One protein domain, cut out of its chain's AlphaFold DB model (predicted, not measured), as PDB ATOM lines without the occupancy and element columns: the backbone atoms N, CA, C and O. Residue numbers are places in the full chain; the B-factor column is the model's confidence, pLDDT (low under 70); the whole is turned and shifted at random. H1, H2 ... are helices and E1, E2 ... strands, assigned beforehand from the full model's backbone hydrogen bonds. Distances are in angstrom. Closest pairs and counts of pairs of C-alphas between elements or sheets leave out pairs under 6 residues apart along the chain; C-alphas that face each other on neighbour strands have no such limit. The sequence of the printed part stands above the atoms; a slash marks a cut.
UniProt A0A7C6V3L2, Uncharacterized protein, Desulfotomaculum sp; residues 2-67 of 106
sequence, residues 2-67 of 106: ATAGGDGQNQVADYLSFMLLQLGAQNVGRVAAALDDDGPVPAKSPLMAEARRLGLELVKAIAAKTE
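What this domain is: This is residues 2 to 67 of the 106 residues of an uncharacterized protein of Desulfotomaculum sp (UniProt A0A7C6V3L2). Two helices, H1 and H2, run along the opposite long sides of a flat, loosely joined slab, with a small two-stranded sheet, E1 and E2, and the chain leading into E2 between them. H1 packs on the sheet by its residues 9 to 16, while residues 19 to 24, of which 19 to 22 belong to H1, stick out. The printed part has 66 residues, with two named strands and two named helices in the order E1, H1, E2, H2; it is mostly helix, and the sheet is parallel. The whole is only just loose, close to compact, with a radius of gyration of the C-alphas of 13.4 A and spans of 39 by 25 by 12 A.

Where its parts are: E1, residues 2 to 4, begins with C-alpha 2 at (-35.833, -45.982, -39.043). H1, residues 9 to 22, is 20.0 A long from first to last C-alpha. E2 is residues 32 to 34. H2, residues 46 to 64, is 26.7 A long and ends with C-alpha 64 at (-51.526, -62.499, -27.515).

How they stand to each other: E1 and E2 are parallel neighbours at 9 degrees, with N 4 and O 33 at 2.8 A, within hydrogen-bond range. E1, H1 and E2 form a strand-helix-strand unit, two parallel strands with a helix between them along the chain, and its crossover is right-handed. The closest C-alphas of E1 and H1 are those of Ala 2 and Ala 13, 5.3 A apart. Those of H1 and E2 are Gln 9 and Ala 32, also 5.3 A. E2 and H2 have 1 pair of C-alphas within 8 A, Ala 33 and Leu 47 at 7.2 A. H1 and H2 are apart. In H1 and H2 every O i to N i+4 pair is within hydrogen-bond range.

The domain as a whole: The two C-alphas farthest apart, those of Asp 38 and Glu 67, are 39.5 A apart. The printed part has no cut. The link from E2 to H2, 11 residues, is long, and residues 36 to 38 in it have pLDDT under 70.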
ATOM      1  N   ALA A   2     -36.972 -46.805 -38.633       88.88
ATOM      2  CA  ALA A   2     -35.833 -45.982 -39.043       88.88
ATOM      3  C   ALA A   2     -36.327 -44.676 -39.679       88.88
ATOM      4  O   ALA A   2     -37.335 -44.678 -40.384       88.88
ATOM      5  N   THR A   3     -35.630 -43.574 -39.432       85.94
ATOM      6  CA  THR A   3     -35.930 -42.257 -40.008       85.94
ATOM      7  C   THR A   3     -34.644 -41.669 -40.578       85.94
ATOM      8  O   THR A   3     -33.622 -41.706 -39.893       85.94
ATOM      9  N   ALA A   4     -34.682 -41.124 -41.789       85.12
ATOM     10  CA  ALA A   4     -33.552 -40.466 -42.439       85.12
ATOM     11  C   ALA A   4     -33.983 -39.089 -42.957       85.12
ATOM     12  O   ALA A   4     -35.113 -38.940 -43.401       85.12
ATOM     13  N   GLY A   5     -33.093 -38.094 -42.928       78.56
ATOM     14  CA  GLY A   5     -33.305 -36.784 -43.576       78.56
ATOM     15  C   GLY A   5     -32.998 -36.797 -45.078       78.56
ATOM     16  O   GLY A   5     -32.512 -35.815 -45.619       78.56
ATOM     17  N   GLY A   6     -33.125 -37.961 -45.704       77.69
ATOM     18  CA  GLY A   6     -32.682 -38.269 -47.056       77.69
ATOM     19  C   GLY A   6     -32.958 -39.747 -47.321       77.69
ATOM     20  O   GLY A   6     -34.007 -40.250 -46.929       77.69
ATOM     21  N   ASP A   7     -32.002 -40.467 -47.904       79.94
ATOM     22  CA  ASP A   7     -32.175 -41.874 -48.293       79.94
ATOM     23  C   ASP A   7     -31.504 -42.874 -47.318       79.94
ATOM     24  O   ASP A   7     -30.757 -42.502 -46.409       79.94
ATOM     25  N   GLY A   8     -31.764 -44.171 -47.501       87.00
ATOM     26  CA  GLY A   8     -31.162 -45.279 -46.747       87.00
ATOM     27  C   GLY A   8     -32.000 -45.798 -45.572       87.00
ATOM     28  O   GLY A   8     -31.695 -46.851 -45.008       87.00
ATOM     29  N   GLN A   9     -33.111 -45.142 -45.241       90.94
ATOM     30  CA  GLN A   9     -34.062 -45.541 -44.197       90.94
ATOM     31  C   GLN A   9     -34.519 -46.999 -44.328       90.94
ATOM     32  O   GLN A   9     -34.649 -47.699 -43.324       90.94
ATOM     33  N   ASN A  10     -34.746 -47.473 -45.558       90.94
ATOM     34  CA  ASN A  10     -35.188 -48.844 -45.802       90.94
ATOM     35  C   ASN A  10     -34.090 -49.854 -45.471       90.94
ATOM     36  O   ASN A  10     -34.346 -50.799 -44.732       90.94
ATOM     37  N   GLN A  11     -32.861 -49.600 -45.929       93.12
ATOM     38  CA  GLN A  11     -31.709 -50.462 -45.659       93.12
ATOM     39  C   GLN A  11     -31.423 -50.549 -44.157       93.12
ATOM     40  O   GLN A  11     -31.183 -51.633 -43.630       93.12
ATOM     41  N   VAL A  12     -31.514 -49.420 -43.446       93.69
ATOM     42  CA  VAL A  12     -31.356 -49.388 -41.987       93.69
ATOM     43  C   VAL A  12     -32.473 -50.172 -41.299       93.69
ATOM     44  O   VAL A  12     -32.206 -50.949 -40.383       93.69
ATOM     45  N   ALA A  13     -33.726 -50.010 -41.733       94.19
ATOM     46  CA  ALA A  13     -34.845 -50.750 -41.158       94.19
ATOM     47  C   ALA A  13     -34.732 -52.267 -41.403       94.19
ATOM     48  O   ALA A  13     -35.043 -53.049 -40.500       94.19
ATOM     49  N   ASP A  14     -34.259 -52.679 -42.580       94.81
ATOM     50  CA  ASP A  14     -33.993 -54.082 -42.912       94.81
ATOM     51  C   ASP A  14     -32.843 -54.641 -42.063       94.81
ATOM     52  O   ASP A  14     -32.985 -55.701 -41.451       94.81
ATOM     53  N   TYR A  15     -31.743 -53.895 -41.931       95.00
ATOM     54  CA  TYR A  15     -30.607 -54.279 -41.093       95.00
ATOM     55  C   TYR A  15     -31.001 -54.452 -39.621       95.00
ATOM     56  O   TYR A  15     -30.658 -55.460 -39.003       95.00
ATOM     57  N   LEU A  16     -31.765 -53.511 -39.058       94.94
ATOM     58  CA  LEU A  16     -32.239 -53.614 -37.676       94.94
ATOM     59  C   LEU A  16     -33.179 -54.807 -37.487       94.94
ATOM     60  O   LEU A  16     -33.069 -55.512 -36.485       94.94
ATOM     61  N   SER A  17     -34.064 -55.068 -38.453       94.81
ATOM     62  CA  SER A  17     -34.958 -56.233 -38.408       94.81
ATOM     63  C   SER A  17     -34.153 -57.536 -38.419       94.81
ATOM     64  O   SER A  17     -34.398 -58.425 -37.601       94.81
ATOM     65  N   PHE A  18     -33.142 -57.626 -39.285       94.31
ATOM     66  CA  PHE A  18     -32.221 -58.757 -39.324       94.31
ATOM     67  C   PHE A  18     -31.464 -58.929 -37.999       94.31
ATOM     68  O   PHE A  18     -31.450 -60.024 -37.444       94.31
ATOM     69  N   MET A  19     -30.882 -57.858 -37.453       95.69
ATOM     70  CA  MET A  19     -30.130 -57.913 -36.194       95.69
ATOM     71  C   MET A  19     -30.996 -58.360 -35.014       95.69
ATOM     72  O   MET A  19     -30.562 -59.189 -34.219       95.69
ATOM     73  N   LEU A  20     -32.230 -57.863 -34.912       95.25
ATOM     74  CA  LEU A  20     -33.168 -58.290 -33.872       95.25
ATOM     75  C   LEU A  20     -33.477 -59.788 -33.969       95.25
ATOM     76  O   LEU A  20     -33.467 -60.475 -32.948       95.25
ATOM     77  N   LEU A  21     -33.649 -60.303 -35.190       94.94
ATOM     78  CA  LEU A  21     -33.843 -61.732 -35.425       94.94
ATOM     79  C   LEU A  21     -32.632 -62.551 -34.949       94.94
ATOM     80  O   LEU A  21     -32.815 -63.546 -34.249       94.94
ATOM     81  N   GLN A  22     -31.408 -62.105 -35.261       93.06
ATOM     82  CA  GLN A  22     -30.162 -62.745 -34.805       93.06
ATOM     83  C   GLN A  22     -30.016 -62.745 -33.276       93.06
ATOM     84  O   GLN A  22     -29.458 -63.681 -32.709       93.06
ATOM     85  N   LEU A  23     -30.538 -61.717 -32.607       93.38
ATOM     86  CA  LEU A  23     -30.515 -61.579 -31.147       93.38
ATOM     87  C   LEU A  23     -31.655 -62.335 -30.440       93.38
ATOM     88  O   LEU A  23     -31.764 -62.265 -29.217       93.38
ATOM     89  N   GLY A  24     -32.500 -63.060 -31.180       93.19
ATOM     90  CA  GLY A  24     -33.600 -63.851 -30.620       93.19
ATOM     91  C   GLY A  24     -34.916 -63.086 -30.441       93.19
ATOM     92  O   GLY A  24     -35.884 -63.653 -29.934       93.19
ATOM     93  N   ALA A  25     -35.003 -61.831 -30.887       95.25
ATOM     94  CA  ALA A  25     -36.257 -61.085 -30.916       95.25
ATOM     95  C   ALA A  25     -37.056 -61.386 -32.195       95.25
ATOM     96  O   ALA A  25     -36.489 -61.658 -33.250       95.25
ATOM     97  N   GLN A  26     -38.385 -61.318 -32.100       95.81
ATOM     98  CA  GLN A  26     -39.280 -61.433 -33.253       95.81
ATOM     99  C   GLN A  26     -39.838 -60.058 -33.629       95.81
ATOM    100  O   GLN A  26     -40.210 -59.262 -32.765       95.81
ATOM    101  N   ASN A  27     -39.904 -59.784 -34.928       95.38
ATOM    102  CA  ASN A  27     -40.376 -58.523 -35.483       95.38
ATOM    103  C   ASN A  27     -41.829 -58.651 -35.946       95.38
ATOM    104  O   ASN A  27     -42.162 -59.547 -36.716       95.38
ATOM    105  N   VAL A  28     -42.679 -57.707 -35.542       95.50
ATOM    106  CA  VAL A  28     -44.074 -57.605 -36.019       95.50
ATOM    107  C   VAL A  28     -44.148 -56.963 -37.410       95.50
ATOM    108  O   VAL A  28     -45.071 -57.208 -38.175       95.50
ATOM    109  N   GLY A  29     -43.144 -56.159 -37.751       93.56
ATOM    110  CA  GLY A  29     -43.022 -55.446 -39.015       93.56
ATOM    111  C   GLY A  29     -42.003 -54.318 -38.893       93.56
ATOM    112  O   GLY A  29     -41.352 -54.157 -37.854       93.56
ATOM    113  N   ARG A  30     -41.870 -53.513 -39.947       93.69
ATOM    114  CA  ARG A  30     -40.969 -52.356 -39.972       93.69
ATOM    115  C   ARG A  30     -41.647 -51.144 -40.585       93.69
ATOM    116  O   ARG A  30     -42.498 -51.282 -41.447       93.69
ATOM    117  N   VAL A  31     -41.203 -49.966 -40.165       93.06
ATOM    118  CA  VAL A  31     -41.549 -48.679 -40.777       93.06
ATOM    119  C   VAL A  31     -40.262 -47.897 -40.974       93.06
ATOM    120  O   VAL A  31     -39.411 -47.863 -40.072       93.06
ATOM    121  N   ALA A  32     -40.126 -47.304 -42.155       90.81
ATOM    122  CA  ALA A  32     -38.978 -46.514 -42.554       90.81
ATOM    123  C   ALA A  32     -39.455 -45.194 -43.173       90.81
ATOM    124  O   ALA A  32     -40.321 -45.207 -44.044       90.81
ATOM    125  N   ALA A  33     -38.907 -44.070 -42.717       88.69
ATOM    126  CA  ALA A  33     -39.305 -42.734 -43.151       88.69
ATOM    127  C   ALA A  33     -38.118 -41.969 -43.741       88.69
ATOM    128  O   ALA A  33     -37.086 -41.861 -43.079       88.69
ATOM    129  N   ALA A  34     -38.280 -41.437 -44.951       84.75
ATOM    130  CA  ALA A  34     -37.444 -40.360 -45.472       84.75
ATOM    131  C   ALA A  34     -38.160 -39.033 -45.189       84.75
ATOM    132  O   ALA A  34     -39.370 -38.920 -45.402       84.75
ATOM    133  N   LEU A  35     -37.438 -38.082 -44.616       81.50
ATOM    134  CA  LEU A  35     -37.899 -36.728 -44.352       81.50
ATOM    135  C   LEU A  35     -37.295 -35.855 -45.449       81.50
ATOM    136  O   LEU A  35     -36.133 -35.471 -45.355       81.50
ATOM    137  N   ASP A  36     -38.073 -35.628 -46.506       68.62
ATOM    138  CA  ASP A  36     -37.625 -34.896 -47.697       68.62
ATOM    139  C   ASP A  36     -37.756 -33.368 -47.533       68.62
ATOM    140  O   ASP A  36     -37.109 -32.614 -48.254       68.62
ATOM    141  N   ASP A  37     -38.549 -32.913 -46.555       63.47
ATOM    142  CA  ASP A  37     -38.807 -31.501 -46.260       63.47
ATOM    143  C   ASP A  37     -38.292 -31.110 -44.862       63.47
ATOM    144  O   ASP A  37     -38.311 -31.920 -43.929       63.47
ATOM    145  N   ASP A  38     -37.922 -29.833 -44.692       61.62
ATOM    146  CA  ASP A  38     -37.682 -29.186 -43.391       61.62
ATOM    147  C   ASP A  38     -39.000 -29.094 -42.591       61.62
ATOM    148  O   ASP A  38     -39.615 -28.034 -42.442       61.62
ATOM    149  N   GLY A  39     -39.496 -30.229 -42.096       70.19
ATOM    150  CA  GLY A  39     -40.751 -30.279 -41.361       70.19
ATOM    151  C   GLY A  39     -41.115 -31.661 -40.813       70.19
ATOM    152  O   GLY A  39     -40.627 -32.691 -41.277       70.19
ATOM    153  N   PRO A  40     -41.988 -31.715 -39.792       77.19
ATOM    154  CA  PRO A  40     -42.484 -32.978 -39.265       77.19
ATOM    155  C   PRO A  40     -43.345 -33.699 -40.306       77.19
ATOM    156  O   PRO A  40     -44.119 -33.077 -41.035       77.19
ATOM    157  N   VAL A  41     -43.286 -35.034 -40.305       82.81
ATOM    158  CA  VAL A  41     -44.170 -35.868 -41.129       82.81
ATOM    159  C   VAL A  41     -45.634 -35.490 -40.859       82.81
ATOM    160  O   VAL A  41     -46.074 -35.556 -39.704       82.81
ATOM    161  N   PRO A  42     -46.430 -35.156 -41.891       86.38
ATOM    162  CA  PRO A  42     -47.828 -34.800 -41.703       86.38
ATOM    163  C   PRO A  42     -48.614 -35.917 -41.009       86.38
ATOM    164  O   PRO A  42     -48.546 -37.085 -41.399       86.38
ATOM    165  N   ALA A  43     -49.436 -35.559 -40.020       85.62
ATOM    166  CA  ALA A  43     -50.192 -36.524 -39.213       85.62
ATOM    167  C   ALA A  43     -51.162 -37.401 -40.032       85.62
ATOM    168  O   ALA A  43     -51.476 -38.519 -39.636       85.62
ATOM    169  N   LYS A  44     -51.637 -36.896 -41.178       87.94
ATOM    170  CA  LYS A  44     -52.524 -37.612 -42.112       87.94
ATOM    171  C   LYS A  44     -51.774 -38.306 -43.257       87.94
ATOM    172  O   LYS A  44     -52.407 -38.757 -44.206       87.94
ATOM    173  N   SER A  45     -50.445 -38.357 -43.203       89.81
ATOM    174  CA  SER A  45     -49.648 -39.025 -44.233       89.81
ATOM    175  C   SER A  45     -49.852 -40.549 -44.201       89.81
ATOM    176  O   SER A  45     -50.113 -41.116 -43.132       89.81
ATOM    177  N   PRO A  46     -49.677 -41.240 -45.343       89.19
ATOM    178  CA  PRO A  46     -49.672 -42.703 -45.391       89.19
ATOM    179  C   PRO A  46     -48.662 -43.323 -44.419       89.19
ATOM    180  O   PRO A  46     -48.967 -44.314 -43.763       89.19
ATOM    181  N   LEU A  47     -47.500 -42.684 -44.259       89.75
ATOM    182  CA  LEU A  47     -46.450 -43.104 -43.334       89.75
ATOM    183  C   LEU A  47     -46.922 -43.100 -41.870       89.75
ATOM    184  O   LEU A  47     -46.688 -44.057 -41.135       89.75
ATOM    185  N   MET A  48     -47.628 -42.051 -41.438       91.25
ATOM    186  CA  MET A  48     -48.192 -41.998 -40.083       91.25
ATOM    187  C   MET A  48     -49.307 -43.029 -39.880       91.25
ATOM    188  O   MET A  48     -49.414 -43.620 -38.802       91.25
ATOM    189  N   ALA A  49     -50.114 -43.290 -40.913       93.06
ATOM    190  CA  ALA A  49     -51.116 -44.352 -40.869       93.06
ATOM    191  C   ALA A  49     -50.466 -45.741 -40.732       93.06
ATOM    192  O   ALA A  49     -50.917 -46.553 -39.921       93.06
ATOM    193  N   GLU A  50     -49.378 -45.994 -41.462       93.50
ATOM    194  CA  GLU A  50     -48.603 -47.232 -41.373       93.50
ATOM    195  C   GLU A  50     -47.955 -47.406 -39.993       93.50
ATOM    196  O   GLU A  50     -48.111 -48.459 -39.373       93.50
ATOM    197  N   ALA A  51     -47.313 -46.359 -39.464       93.00
ATOM    198  CA  ALA A  51     -46.731 -46.365 -38.122       93.00
ATOM    199  C   ALA A  51     -47.779 -46.673 -37.044       93.00
ATOM    200  O   ALA A  51     -47.550 -47.504 -36.161       93.00
ATOM    201  N   ARG A  52     -48.967 -46.059 -37.143       95.06
ATOM    202  CA  ARG A  52     -50.081 -46.328 -36.227       95.06
ATOM    203  C   ARG A  52     -50.583 -47.765 -36.347       95.06
ATOM    204  O   ARG A  52     -50.836 -48.396 -35.320       95.06
ATOM    205  N   ARG A  53     -50.727 -48.286 -37.569       96.25
ATOM    206  CA  ARG A  53     -51.134 -49.679 -37.802       96.25
ATOM    207  C   ARG A  53     -50.133 -50.648 -37.176       96.25
ATOM    208  O   ARG A  53     -50.550 -51.509 -36.406       96.25
ATOM    209  N   LEU A  54     -48.838 -50.457 -37.432       96.62
ATOM    210  CA  LEU A  54     -47.789 -51.311 -36.874       96.62
ATOM    211  C   LEU A  54     -47.764 -51.247 -35.339       96.62
ATOM    212  O   LEU A  54     -47.618 -52.274 -34.683       96.62
ATOM    213  N   GLY A  55     -47.967 -50.064 -34.750       96.50
ATOM    214  CA  GLY A  55     -48.084 -49.921 -33.296       96.50
ATOM    215  C   GLY A  55     -49.254 -50.720 -32.710       96.50
ATOM    216  O   GLY A  55     -49.101 -51.386 -31.688       96.50
ATOM    217  N   LEU A  56     -50.415 -50.715 -33.376       97.81
ATOM    218  CA  LEU A  56     -51.570 -51.520 -32.963       97.81
ATOM    219  C   LEU A  56     -51.305 -53.024 -33.101       97.81
ATOM    220  O   LEU A  56     -51.700 -53.796 -32.229       97.81
ATOM    221  N   GLU A  57     -50.646 -53.447 -34.179       97.31
ATOM    222  CA  GLU A  57     -50.244 -54.842 -34.377       97.31
ATOM    223  C   GLU A  57     -49.242 -55.294 -33.313       97.31
ATOM    224  O   GLU A  57     -49.396 -56.387 -32.771       97.31
ATOM    225  N   LEU A  58     -48.290 -54.438 -32.936       97.00
ATOM    226  CA  LEU A  58     -47.330 -54.725 -31.872       97.00
ATOM    227  C   LEU A  58     -48.023 -54.954 -30.528       97.00
ATOM    228  O   LEU A  58     -47.753 -55.948 -29.857       97.00
ATOM    229  N   VAL A  59     -48.950 -54.072 -30.144       98.12
ATOM    230  CA  VAL A  59     -49.717 -54.234 -28.897       98.12
ATOM    231  C   VAL A  59     -50.516 -55.538 -28.911       98.12
ATOM    232  O   VAL A  59     -50.519 -56.263 -27.915       98.12
ATOM    233  N   LYS A  60     -51.151 -55.877 -30.042       97.94
ATOM    234  CA  LYS A  60     -51.871 -57.150 -30.199       97.94
ATOM    235  C   LYS A  60     -50.937 -58.353 -30.079       97.94
ATOM    236  O   LYS A  60     -51.276 -59.292 -29.367       97.94
ATOM    237  N   ALA A  61     -49.775 -58.310 -30.729       97.50
ATOM    238  CA  ALA A  61     -48.789 -59.383 -30.689       97.50
ATOM    239  C   ALA A  61     -48.256 -59.610 -29.267       97.50
ATOM    240  O   ALA A  61     -48.171 -60.749 -28.817       97.50
ATOM    241  N   ILE A  62     -47.982 -58.533 -28.524       96.62
ATOM    242  CA  ILE A  62     -47.565 -58.614 -27.118       96.62
ATOM    243  C   ILE A  62     -48.681 -59.219 -26.258       96.62
ATOM    244  O   ILE A  62     -48.428 -60.149 -25.493       96.62
ATOM    245  N   ALA A  63     -49.914 -58.724 -26.393       98.00
ATOM    246  CA  ALA A  63     -51.050 -59.199 -25.601       98.00
ATOM    247  C   ALA A  63     -51.364 -60.683 -25.856       98.00
ATOM    248  O   ALA A  63     -51.643 -61.426 -24.918       98.00
ATOM    249  N   ALA A  64     -51.286 -61.117 -27.115       97.69
ATOM    250  CA  ALA A  64     -51.526 -62.499 -27.515       97.69
ATOM    251  C   ALA A  64     -50.303 -63.414 -27.334       97.69
ATOM    252  O   ALA A  64     -50.430 -64.620 -27.533       97.69
ATOM    253  N   LYS A  65     -49.131 -62.863 -26.975       96.38
ATOM    254  CA  LYS A  65     -47.835 -63.561 -27.024       96.38
ATOM    255  C   LYS A  65     -47.630 -64.256 -28.372       96.38
ATOM    256  O   LYS A  65     -47.255 -65.422 -28.429       96.38
ATOM    257  N   THR A  66     -47.948 -63.539 -29.448       96.56
ATOM    258  CA  THR A  66     -47.885 -64.069 -30.806       96.56
ATOM    259  C   THR A  66     -46.473 -64.525 -31.117       96.56
ATOM    260  O   THR A  66     -45.516 -63.767 -30.975       96.56
ATOM    261  N   GLU A  67     -46.374 -65.754 -31.597       95.75
ATOM    262  CA  GLU A  67     -45.135 -66.329 -32.082       95.75
ATOM    263  C   GLU A  67     -45.169 -66.328 -33.605       95.75
ATOM    264  O   GLU A  67     -46.182 -66.671 -34.211       95.75
TER     265      GLU A  67